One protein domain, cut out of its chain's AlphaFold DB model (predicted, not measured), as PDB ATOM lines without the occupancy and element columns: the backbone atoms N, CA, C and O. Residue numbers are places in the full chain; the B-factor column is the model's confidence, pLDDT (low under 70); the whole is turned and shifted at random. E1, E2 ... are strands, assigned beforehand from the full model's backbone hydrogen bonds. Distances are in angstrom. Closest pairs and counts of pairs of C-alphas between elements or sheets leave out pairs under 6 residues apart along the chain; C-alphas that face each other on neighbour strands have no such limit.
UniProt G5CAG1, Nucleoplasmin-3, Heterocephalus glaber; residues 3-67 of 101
ATOM      1  N   CYS A   3     -43.601  -9.343  77.810       98.25
ATOM      2  CA  CYS A   3     -43.431 -10.736  77.392       98.25
ATOM      3  C   CYS A   3     -42.007 -11.246  77.617       98.25
ATOM      4  O   CYS A   3     -41.039 -10.498  77.458       98.25
ATOM      5  N   LEU A   4     -41.889 -12.536  77.921       98.62
ATOM      6  CA  LEU A   4     -40.619 -13.254  77.861       98.62
ATOM      7  C   LEU A   4     -40.200 -13.434  76.401       98.62
ATOM      8  O   LEU A   4     -41.040 -13.683  75.534       98.62
ATOM      9  N   THR A   5     -38.910 -13.275  76.126       97.06
ATOM     10  CA  THR A   5     -38.347 -13.425  74.776       97.06
ATOM     11  C   THR A   5     -37.337 -14.565  74.716       97.06
ATOM     12  O   THR A   5     -37.081 -15.240  75.714       97.06
ATOM     13  N   GLU A   6     -36.771 -14.797  73.531       96.56
ATOM     14  CA  GLU A   6     -35.718 -15.794  73.332       96.56
ATOM     15  C   GLU A   6     -34.587 -15.626  74.361       96.56
ATOM     16  O   GLU A   6     -34.178 -14.507  74.678       96.56
ATOM     17  N   GLY A   7     -34.131 -16.749  74.919       96.38
ATOM     18  CA  GLY A   7     -33.133 -16.794  75.991       96.38
ATOM     19  C   GLY A   7     -33.702 -16.781  77.414       96.38
ATOM     20  O   GLY A   7     -32.946 -17.022  78.354       96.38
ATOM     21  N   ALA A   8     -35.008 -16.547  77.598       97.88
ATOM     22  CA  ALA A   8     -35.622 -16.607  78.922       97.88
ATOM     23  C   ALA A   8     -35.714 -18.048  79.447       97.88
ATOM     24  O   ALA A   8     -36.011 -18.983  78.704       97.88
ATOM     25  N   LYS A   9     -35.482 -18.225  80.751       98.38
ATOM     26  CA  LYS A   9     -35.655 -19.510  81.443       98.38
ATOM     27  C   LYS A   9     -37.108 -19.713  81.867       98.38
ATOM     28  O   LYS A   9     -37.855 -18.750  82.046       98.38
ATOM     29  N   ASP A  10     -37.501 -20.969  82.084       98.25
ATOM     30  CA  ASP A  10     -38.816 -21.301  82.643       98.25
ATOM     31  C   ASP A  10     -38.870 -21.082  84.166       98.25
ATOM     32  O   ASP A  10     -38.948 -22.007  84.973       98.25
ATOM     33  N   GLU A  11     -38.823 -19.817  84.565       98.38
ATOM     34  CA  GLU A  11     -38.873 -19.366  85.956       98.38
ATOM     35  C   GLU A  11     -39.779 -18.138  86.107       98.38
ATOM     36  O   GLU A  11     -40.204 -17.535  85.120       98.38
ATOM     37  N   CYS A  12     -40.097 -17.777  87.351       98.38
ATOM     38  CA  CYS A  12     -40.936 -16.617  87.641       98.38
ATOM     39  C   CYS A  12     -40.136 -15.315  87.489       98.38
ATOM     40  O   CYS A  12     -39.309 -14.963  88.337       98.38
ATOM     41  N   ASN A  13     -40.426 -14.588  86.417       98.69
ATOM     42  CA  ASN A  13     -39.876 -13.276  86.119       98.69
ATOM     43  C   ASN A  13     -40.849 -12.204  86.614       98.69
ATOM     44  O   ASN A  13     -41.899 -11.984  86.005       98.69
ATOM     45  N   VAL A  14     -40.513 -11.544  87.723       98.62
ATOM     46  CA  VAL A  14     -41.361 -10.507  88.323       98.62
ATOM     47  C   VAL A  14     -40.839  -9.140  87.921       98.62
ATOM     48  O   VAL A  14     -39.718  -8.776  88.274       98.62
ATOM     49  N   VAL A  15     -41.658  -8.371  87.208       98.50
ATOM     50  CA  VAL A  15     -41.353  -6.981  86.851       98.50
ATOM     51  C   VAL A  15     -42.100  -6.059  87.800       98.50
ATOM     52  O   VAL A  15     -43.309  -6.200  87.992       98.50
ATOM     53  N   GLU A  16     -41.384  -5.100  88.370       98.25
ATOM     54  CA  GLU A  16     -41.953  -4.032  89.181       98.25
ATOM     55  C   GLU A  16     -41.694  -2.658  88.562       98.25
ATOM     56  O   GLU A  16     -40.728  -2.453  87.820       98.25
ATOM     57  N   VAL A  17     -42.585  -1.723  88.868       98.00
ATOM     58  CA  VAL A  17     -42.471  -0.312  88.515       98.00
ATOM     59  C   VAL A  17     -42.109   0.458  89.774       98.00
ATOM     60  O   VAL A  17     -42.806   0.359  90.783       98.00
ATOM     61  N   VAL A  18     -41.023   1.219  89.701       98.00
ATOM     62  CA  VAL A  18     -40.626   2.189  90.717       98.00
ATOM     63  C   VAL A  18     -41.052   3.576  90.242       98.00
ATOM     64  O   VAL A  18     -40.626   4.020  89.172       98.00
ATOM     65  N   ALA A  19     -41.925   4.227  91.005       97.25
ATOM     66  CA  ALA A  19     -42.510   5.527  90.675       97.25
ATOM     67  C   ALA A  19     -42.916   6.284  91.948       97.25
ATOM     68  O   ALA A  19     -42.848   5.743  93.052       97.25
ATOM     69  N   ARG A  20     -43.352   7.541  91.802       96.50
ATOM     70  CA  ARG A  20     -43.894   8.331  92.917       96.50
ATOM     71  C   ARG A  20     -45.388   8.078  93.096       96.50
ATOM     72  O   ARG A  20     -46.132   8.083  92.118       96.50
ATOM     73  N   ASN A  21     -45.822   7.889  94.340       94.81
ATOM     74  CA  ASN A  21     -47.238   7.852  94.700       94.81
ATOM     75  C   ASN A  21     -47.813   9.276  94.890       94.81
ATOM     76  O   ASN A  21     -47.131  10.277  94.662       94.81
ATOM     77  N   HIS A  22     -49.077   9.361  95.317       93.88
ATOM     78  CA  HIS A  22     -49.771  10.630  95.567       93.88
ATOM     79  C   HIS A  22     -49.147  11.456  96.705       93.88
ATOM     80  O   HIS A  22     -49.200  12.678  96.655       93.88
ATOM     81  N   ASP A  23     -48.483  10.806  97.664       95.88
ATOM     82  CA  ASP A  23     -47.750  11.447  98.764       95.88
ATOM     83  C   ASP A  23     -46.309  11.832  98.381       95.88
ATOM     84  O   ASP A  23     -45.481  12.137  99.241       95.88
ATOM     85  N   HIS A  24     -45.972  11.777  97.088       93.88
ATOM     86  CA  HIS A  24     -44.631  12.022  96.544       93.88
ATOM     87  C   HIS A  24     -43.537  11.069  97.052       93.88
ATOM     88  O   HIS A  24     -42.345  11.341  96.880       93.88
ATOM     89  N   GLN A  25     -43.919   9.930  97.623       96.94
ATOM     90  CA  GLN A  25     -43.000   8.894  98.077       96.94
ATOM     91  C   GLN A  25     -42.650   7.958  96.922       96.94
ATOM     92  O   GLN A  25     -43.514   7.581  96.128       96.94
ATOM     93  N   GLU A  26     -41.382   7.563  96.834       97.00
ATOM     94  CA  GLU A  26     -40.958   6.519  95.904       97.00
ATOM     95  C   GLU A  26     -41.464   5.157  96.389       97.00
ATOM     96  O   GLU A  26     -41.180   4.736  97.512       97.00
ATOM     97  N   ILE A  27     -42.217   4.469  95.534       97.50
ATOM     98  CA  ILE A  27     -42.768   3.143  95.801       97.50
ATOM     99  C   ILE A  27     -42.395   2.178  94.679       97.50
ATOM    100  O   ILE A  27     -42.260   2.580  93.526       97.50
ATOM    101  N   ALA A  28     -42.266   0.894  95.017       98.12
ATOM    102  CA  ALA A  28     -42.052  -0.191  94.063       98.12
ATOM    103  C   ALA A  28     -43.275  -1.117  94.044       98.12
ATOM    104  O   ALA A  28     -43.627  -1.704  95.068       98.12
ATOM    105  N   VAL A  29     -43.919  -1.253  92.883       97.38
ATOM    106  CA  VAL A  29     -45.150  -2.039  92.712       97.38
ATOM    107  C   VAL A  29     -44.919  -3.150  91.685       97.38
ATOM    108  O   VAL A  29     -44.568  -2.841  90.546       97.38
ATOM    109  N   PRO A  30     -45.110  -4.438  92.030       97.62
ATOM    110  CA  PRO A  30     -45.053  -5.519  91.050       97.62
ATOM    111  C   PRO A  30     -46.226  -5.395  90.069       97.62
ATOM    112  O   PRO A  30     -47.380  -5.345  90.487       97.62
ATOM    113  N   VAL A  31     -45.930  -5.360  88.768       97.25
ATOM    114  CA  VAL A  31     -46.936  -5.187  87.700       97.25
ATOM    115  C   VAL A  31     -47.080  -6.413  86.802       97.25
ATOM    116  O   VAL A  31     -48.071  -6.538  86.091       97.25
ATOM    117  N   ALA A  32     -46.109  -7.328  86.817       98.00
ATOM    118  CA  ALA A  32     -46.187  -8.573  86.065       98.00
ATOM    119  C   ALA A  32     -45.443  -9.701  86.782       98.00
ATOM    120  O   ALA A  32     -44.377  -9.483  87.356       98.00
ATOM    121  N   ASN A  33     -45.982 -10.913  86.679       98.25
ATOM    122  CA  ASN A  33     -45.291 -12.159  86.989       98.25
ATOM    123  C   ASN A  33     -45.401 -13.063  85.760       98.25
ATOM    124  O   ASN A  33     -46.495 -13.509  85.420       98.25
ATOM    125  N   LEU A  34     -44.284 -13.268  85.065       98.69
ATOM    126  CA  LEU A  34     -44.236 -14.000  83.806       98.69
ATOM    127  C   LEU A  34     -43.463 -15.306  83.969       98.69
ATOM    128  O   LEU A  34     -42.410 -15.336  84.603       98.69
ATOM    129  N   LYS A  35     -43.947 -16.374  83.338       98.56
ATOM    130  CA  LYS A  35     -43.269 -17.676  83.279       98.56
ATOM    131  C   LYS A  35     -43.621 -18.386  81.977       98.56
ATOM    132  O   LYS A  35     -44.798 -18.433  81.628       98.56
ATOM    133  N   LEU A  36     -42.637 -18.962  81.280       98.25
ATOM    134  CA  LEU A  36     -42.842 -19.571  79.957       98.25
ATOM    135  C   LEU A  36     -43.933 -20.650  79.961       98.25
ATOM    136  O   LEU A  36     -44.788 -20.654  79.080       98.25
ATOM    137  N   SER A  37     -43.938 -21.515  80.973       97.94
ATOM    138  CA  SER A  37     -44.892 -22.628  81.096       97.94
ATOM    139  C   SER A  37     -46.298 -22.248  81.573       97.94
ATOM    140  O   SER A  37     -47.175 -23.107  81.576       97.94
ATOM    141  N   CYS A  38     -46.541 -21.003  81.998       97.19
ATOM    142  CA  CYS A  38     -47.818 -20.612  82.611       97.19
ATOM    143  C   CYS A  38     -48.381 -19.317  82.023       97.19
ATOM    144  O   CYS A  38     -49.500 -19.300  81.520       97.19
ATOM    145  N   GLN A  39     -47.593 -18.243  82.052       98.12
ATOM    146  CA  GLN A  39     -47.990 -16.925  81.575       98.12
ATOM    147  C   GLN A  39     -46.784 -16.227  80.926       98.12
ATOM    148  O   GLN A  39     -46.088 -15.442  81.574       98.12
ATOM    149  N   PRO A  40     -46.482 -16.524  79.650       97.88
ATOM    150  CA  PRO A  40     -45.312 -15.964  78.969       97.88
ATOM    151  C   PRO A  40     -45.479 -14.482  78.598       97.88
ATOM    152  O   PRO A  40     -44.492 -13.799  78.318       97.88
ATOM    153  N   MET A  41     -46.718 -13.981  78.579       98.06
ATOM    154  CA  MET A  41     -47.078 -12.626  78.173       98.06
ATOM    155  C   MET A  41     -48.208 -12.075  79.048       98.06
ATOM    156  O   MET A  41     -49.080 -12.817  79.496       98.06
ATOM    157  N   LEU A  42     -48.200 -10.760  79.256       97.62
ATOM    158  CA  LEU A  42     -49.254 -10.003  79.927       97.62
ATOM    159  C   LEU A  42     -49.479  -8.667  79.199       97.62
ATOM    160  O   LEU A  42     -48.530  -7.920  78.943       97.62
ATOM    161  N   SER A  43     -50.731  -8.343  78.877       95.94
ATOM    162  CA  SER A  43     -51.124  -6.975  78.518       95.94
ATOM    163  C   SER A  43     -51.571  -6.241  79.779       95.94
ATOM    164  O   SER A  43     -52.237  -6.833  80.619       95.94
ATOM    165  N   LEU A  44     -51.187  -4.972  79.907       92.81
ATOM    166  CA  LEU A  44     -51.698  -4.065  80.942       92.81
ATOM    167  C   LEU A  44     -52.699  -3.054  80.354       92.81
ATOM    168  O   LEU A  44     -53.134  -2.157  81.061       92.81
ATOM    169  N   ASP A  45     -53.028  -3.193  79.066       88.44
ATOM    170  CA  ASP A  45     -53.900  -2.296  78.304       88.44
ATOM    171  C   ASP A  45     -53.521  -0.816  78.510       88.44
ATOM    172  O   ASP A  45     -52.337  -0.473  78.395       88.44
ATOM    173  N   ASP A  46     -54.488   0.053  78.808       85.00
ATOM    174  CA  ASP A  46     -54.250   1.462  79.126       85.00
ATOM    175  C   ASP A  46     -53.809   1.616  80.587       85.00
ATOM    176  O   ASP A  46     -54.581   1.999  81.466       85.00
ATOM    177  N   PHE A  47     -52.535   1.317  80.842       92.12
ATOM    178  CA  PHE A  47     -51.882   1.514  82.137       92.12
ATOM    179  C   PHE A  47     -51.008   2.779  82.110       92.12
ATOM    180  O   PHE A  47     -49.797   2.687  81.867       92.12
ATOM    181  N   PRO A  48     -51.595   3.981  82.290       92.25
ATOM    182  CA  PRO A  48     -50.845   5.226  82.260       92.25
ATOM    183  C   PRO A  48     -49.918   5.318  83.469       92.25
ATOM    184  O   PRO A  48     -50.296   5.036  84.605       92.25
ATOM    185  N   LEU A  49     -48.692   5.761  83.214       92.94
ATOM    186  CA  LEU A  49     -47.676   5.979  84.230       92.94
ATOM    187  C   LEU A  49     -47.200   7.425  84.167       92.94
ATOM    188  O   LEU A  49     -46.799   7.909  83.107       92.94
ATOM    189  N   GLN A  50     -47.223   8.109  85.310       91.31
ATOM    190  CA  GLN A  50     -46.694   9.460  85.421       91.31
ATOM    191  C   GLN A  50     -45.169   9.411  85.541       91.31
ATOM    192  O   GLN A  50     -44.628   8.797  86.456       91.31
ATOM    193  N   LEU A  51     -44.478  10.077  84.618       93.44
ATOM    194  CA  LEU A  51     -43.020  10.164  84.632       93.44
ATOM    195  C   LEU A  51     -42.520  11.025  85.814       93.44
ATOM    196  O   LEU A  51     -43.185  11.999  86.179       93.44
ATOM    197  N   PRO A  52     -41.334  10.725  86.384       94.81
ATOM    198  CA  PRO A  52     -40.408   9.652  86.003       94.81
ATOM    199  C   PRO A  52     -40.831   8.276  86.540       94.81
ATOM    200  O   PRO A  52     -41.308   8.160  87.666       94.81
ATOM    201  N   VAL A  53     -40.581   7.223  85.754       96.38
ATOM    202  CA  VAL A  53     -40.767   5.825  86.176       96.38
ATOM    203  C   VAL A  53     -39.559   4.974  85.814       96.38
ATOM    204  O   VAL A  53     -38.898   5.218  84.805       96.38
ATOM    205  N   THR A  54     -39.299   3.947  86.621       97.81
ATOM    206  CA  THR A  54     -38.273   2.932  86.362       97.81
ATOM    207  C   THR A  54     -38.912   1.551  86.344       97.81
ATOM    208  O   THR A  54     -39.627   1.184  87.273       97.81
ATOM    209  N   PHE A  55     -38.629   0.757  85.315       97.62
ATOM    210  CA  PHE A  55     -38.985  -0.661  85.290       97.62
ATOM    211  C   PHE A  55     -37.814  -1.481  85.824       97.62
ATOM    212  O   PHE A  55     -36.678  -1.294  85.382       97.62
ATOM    213  N   ARG A  56     -38.078  -2.403  86.751       97.75
ATOM    214  CA  ARG A  56     -37.055  -3.266  87.348       97.75
ATOM    215  C   ARG A  56     -37.490  -4.721  87.312       97.75
ATOM    216  O   ARG A  56     -38.623  -5.053  87.647       97.75
ATOM    217  N   LEU A  57     -36.568  -5.602  86.935       98.06
ATOM    218  CA  LEU A  57     -36.738  -7.036  87.125       98.06
ATOM    219  C   LEU A  57     -36.410  -7.361  88.586       98.06
ATOM    220  O   LEU A  57     -35.255  -7.283  88.998       98.06
ATOM    221  N   LYS A  58     -37.439  -7.654  89.381       98.38
ATOM    222  CA  LYS A  58     -37.317  -7.977  90.808       98.38
ATOM    223  C   LYS A  58     -36.814  -9.404  91.026       98.38
ATOM    224  O   LYS A  58     -36.075  -9.663  91.971       98.38
ATOM    225  N   SER A  59     -37.244 -10.330  90.173       98.19
ATOM    226  CA  SER A  59     -36.824 -11.733  90.189       98.19
ATOM    227  C   SER A  59     -36.832 -12.315  88.782       98.19
ATOM    228  O   SER A  59     -37.532 -11.809  87.906       98.19
ATOM    229  N   GLY A  60     -36.100 -13.414  88.606       98.19
ATOM    230  CA  GLY A  60     -35.880 -14.051  87.312       98.19
ATOM    231  C   GLY A  60     -34.702 -13.437  86.553       98.19
ATOM    232  O   GLY A  60     -34.214 -12.357  86.888       98.19
ATOM    233  N   SER A  61     -34.218 -14.150  85.546       98.19
ATOM    234  CA  SER A  61     -33.075 -13.771  84.719       98.19
ATOM    235  C   SER A  61     -33.467 -12.939  83.504       98.19
ATOM    236  O   SER A  61     -32.595 -12.374  82.847       98.19
ATOM    237  N   GLY A  62     -34.758 -12.896  83.162       97.62
ATOM    238  CA  GLY A  62     -35.226 -12.384  81.882       97.62
ATOM    239  C   GLY A  62     -34.610 -13.163  80.710       97.62
ATOM    240  O   GLY A  62     -34.172 -14.303  80.906       97.62
ATOM    241  N   PRO A  63     -34.549 -12.562  79.507       98.31
ATOM    242  CA  PRO A  63     -34.993 -11.203  79.169       98.31
ATOM    243  C   PRO A  63     -36.523 -11.025  79.165       98.31
ATOM    244  O   PRO A  63     -37.271 -11.898  78.721       98.31
ATOM    245  N   VAL A  64     -36.979  -9.856  79.635       98.44
ATOM    246  CA  VAL A  64     -38.378  -9.404  79.536       98.44
ATOM    247  C   VAL A  64     -38.441  -8.189  78.619       98.44
ATOM    248  O   VAL A  64     -37.773  -7.184  78.869       98.44
ATOM    249  N   ARG A  65     -39.265  -8.253  77.574       98.12
ATOM    250  CA  ARG A  65     -39.530  -7.116  76.688       98.12
ATOM    251  C   ARG A  65     -40.784  -6.383  77.143       98.12
ATOM    252  O   ARG A  65     -41.817  -7.010  77.368       98.12
ATOM    253  N   ILE A  66     -40.699  -5.058  77.216       96.81
ATOM    254  CA  ILE A  66     -41.813  -4.163  77.538       96.81
ATOM    255  C   ILE A  66     -42.108  -3.312  76.303       96.81
ATOM    256  O   ILE A  66     -41.199  -2.735  75.710       96.81
ATOM    257  N   THR A  67     -43.376  -3.242  75.907       95.62
ATOM    258  CA  THR A  67     -43.856  -2.364  74.835       95.62
ATOM    259  C   THR A  67     -45.042  -1.540  75.322       95.62
ATOM    260  O   THR A  67     -45.861  -2.007  76.120       95.62
TER     261      THR A  67
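This is residues 3 to 67 of the 101 residues of the protein "Nucleoplasmin-3" of Heterocephalus glaber (UniProt G5CAG1). A long, twisted hairpin of E1 and E2, with E3 along the other side of E1, makes a narrow three-stranded sheet, and a loose arch, residues 35 to 53, runs over one face of it from the end of E2 back to the start of E3. Over that same face, near the end of the sheet away from the turn at residues 21 to 25, the first printed residues 3 to 4 and the short strand E4 pair as a small second ribbon. The printed part has 65 residues with no named helix and four named strands, E1, E2, E3 and E4 along the chain; the sheet's order is E2, E1, E3, antiparallel throughout. The class is all strand, though under half of the residues, 26 of 65, are in named elements. The whole is only just compact, close to loose, with a radius of gyration of the C-alphas of 12.6 A, and elongated, spanning 38 by 22 by 16 A.

Residues 3 to 4 pair antiparallel with residues 64 to 65 of E4, which is residues 64 to 66. E1, residues 13 to 20, is the inner strand of the sheet. E1 and E2, residues 26 to 34, form a hairpin, antiparallel at 156 degrees between their directions; N 13 and O 34 are 2.8 A apart and N 27 and O 19 are 2.9 A apart, both within hydrogen-bond range. E3, residues 54 to 59, is antiparallel to E1 at 146 degrees, with N 18 and O 54 within hydrogen-bond range at 2.8 A. E2 and E3 are the edge strands, only just apart, with their closest C-alphas 8.1 A apart. The sheet is only just strongly twisted, its C-alphas lying up to 4.5 A off the best plane. E4 pairs with no named strand. The closest C-alphas of E1 and E4 are those of Asn 13 and Val 64, 7.8 A apart. E3 and E4 are only just apart, closest at 8.1 A, and E2 and E4 are apart.

E1 begins at C-alpha 13, (-39.876, -13.276, 86.119), and is 23.0 A from first to last C-alpha over 8 residues. E2, the longest strand with 9 residues, measures 24.0 A and ends at C-alpha 34, (-44.236, -14.000, 83.806). E3 has 6 residues and measures 15.2 A. E4 has 3 residues and ends at C-alpha 66, (-41.813, -4.163, 77.538).

The two C-alphas farthest apart are those of Glu 6 and Asp 23, 39.2 A, while those of Cys 3 and Thr 67, the first and last printed, are 8.8 A apart. The printed part has no cut. The links from E1 to E2 and from E3 to E4 are tight; that from E2 to E3, 19 residues, is long. The mean pLDDT of the printed part is 96.7, and no printed residue is under 70.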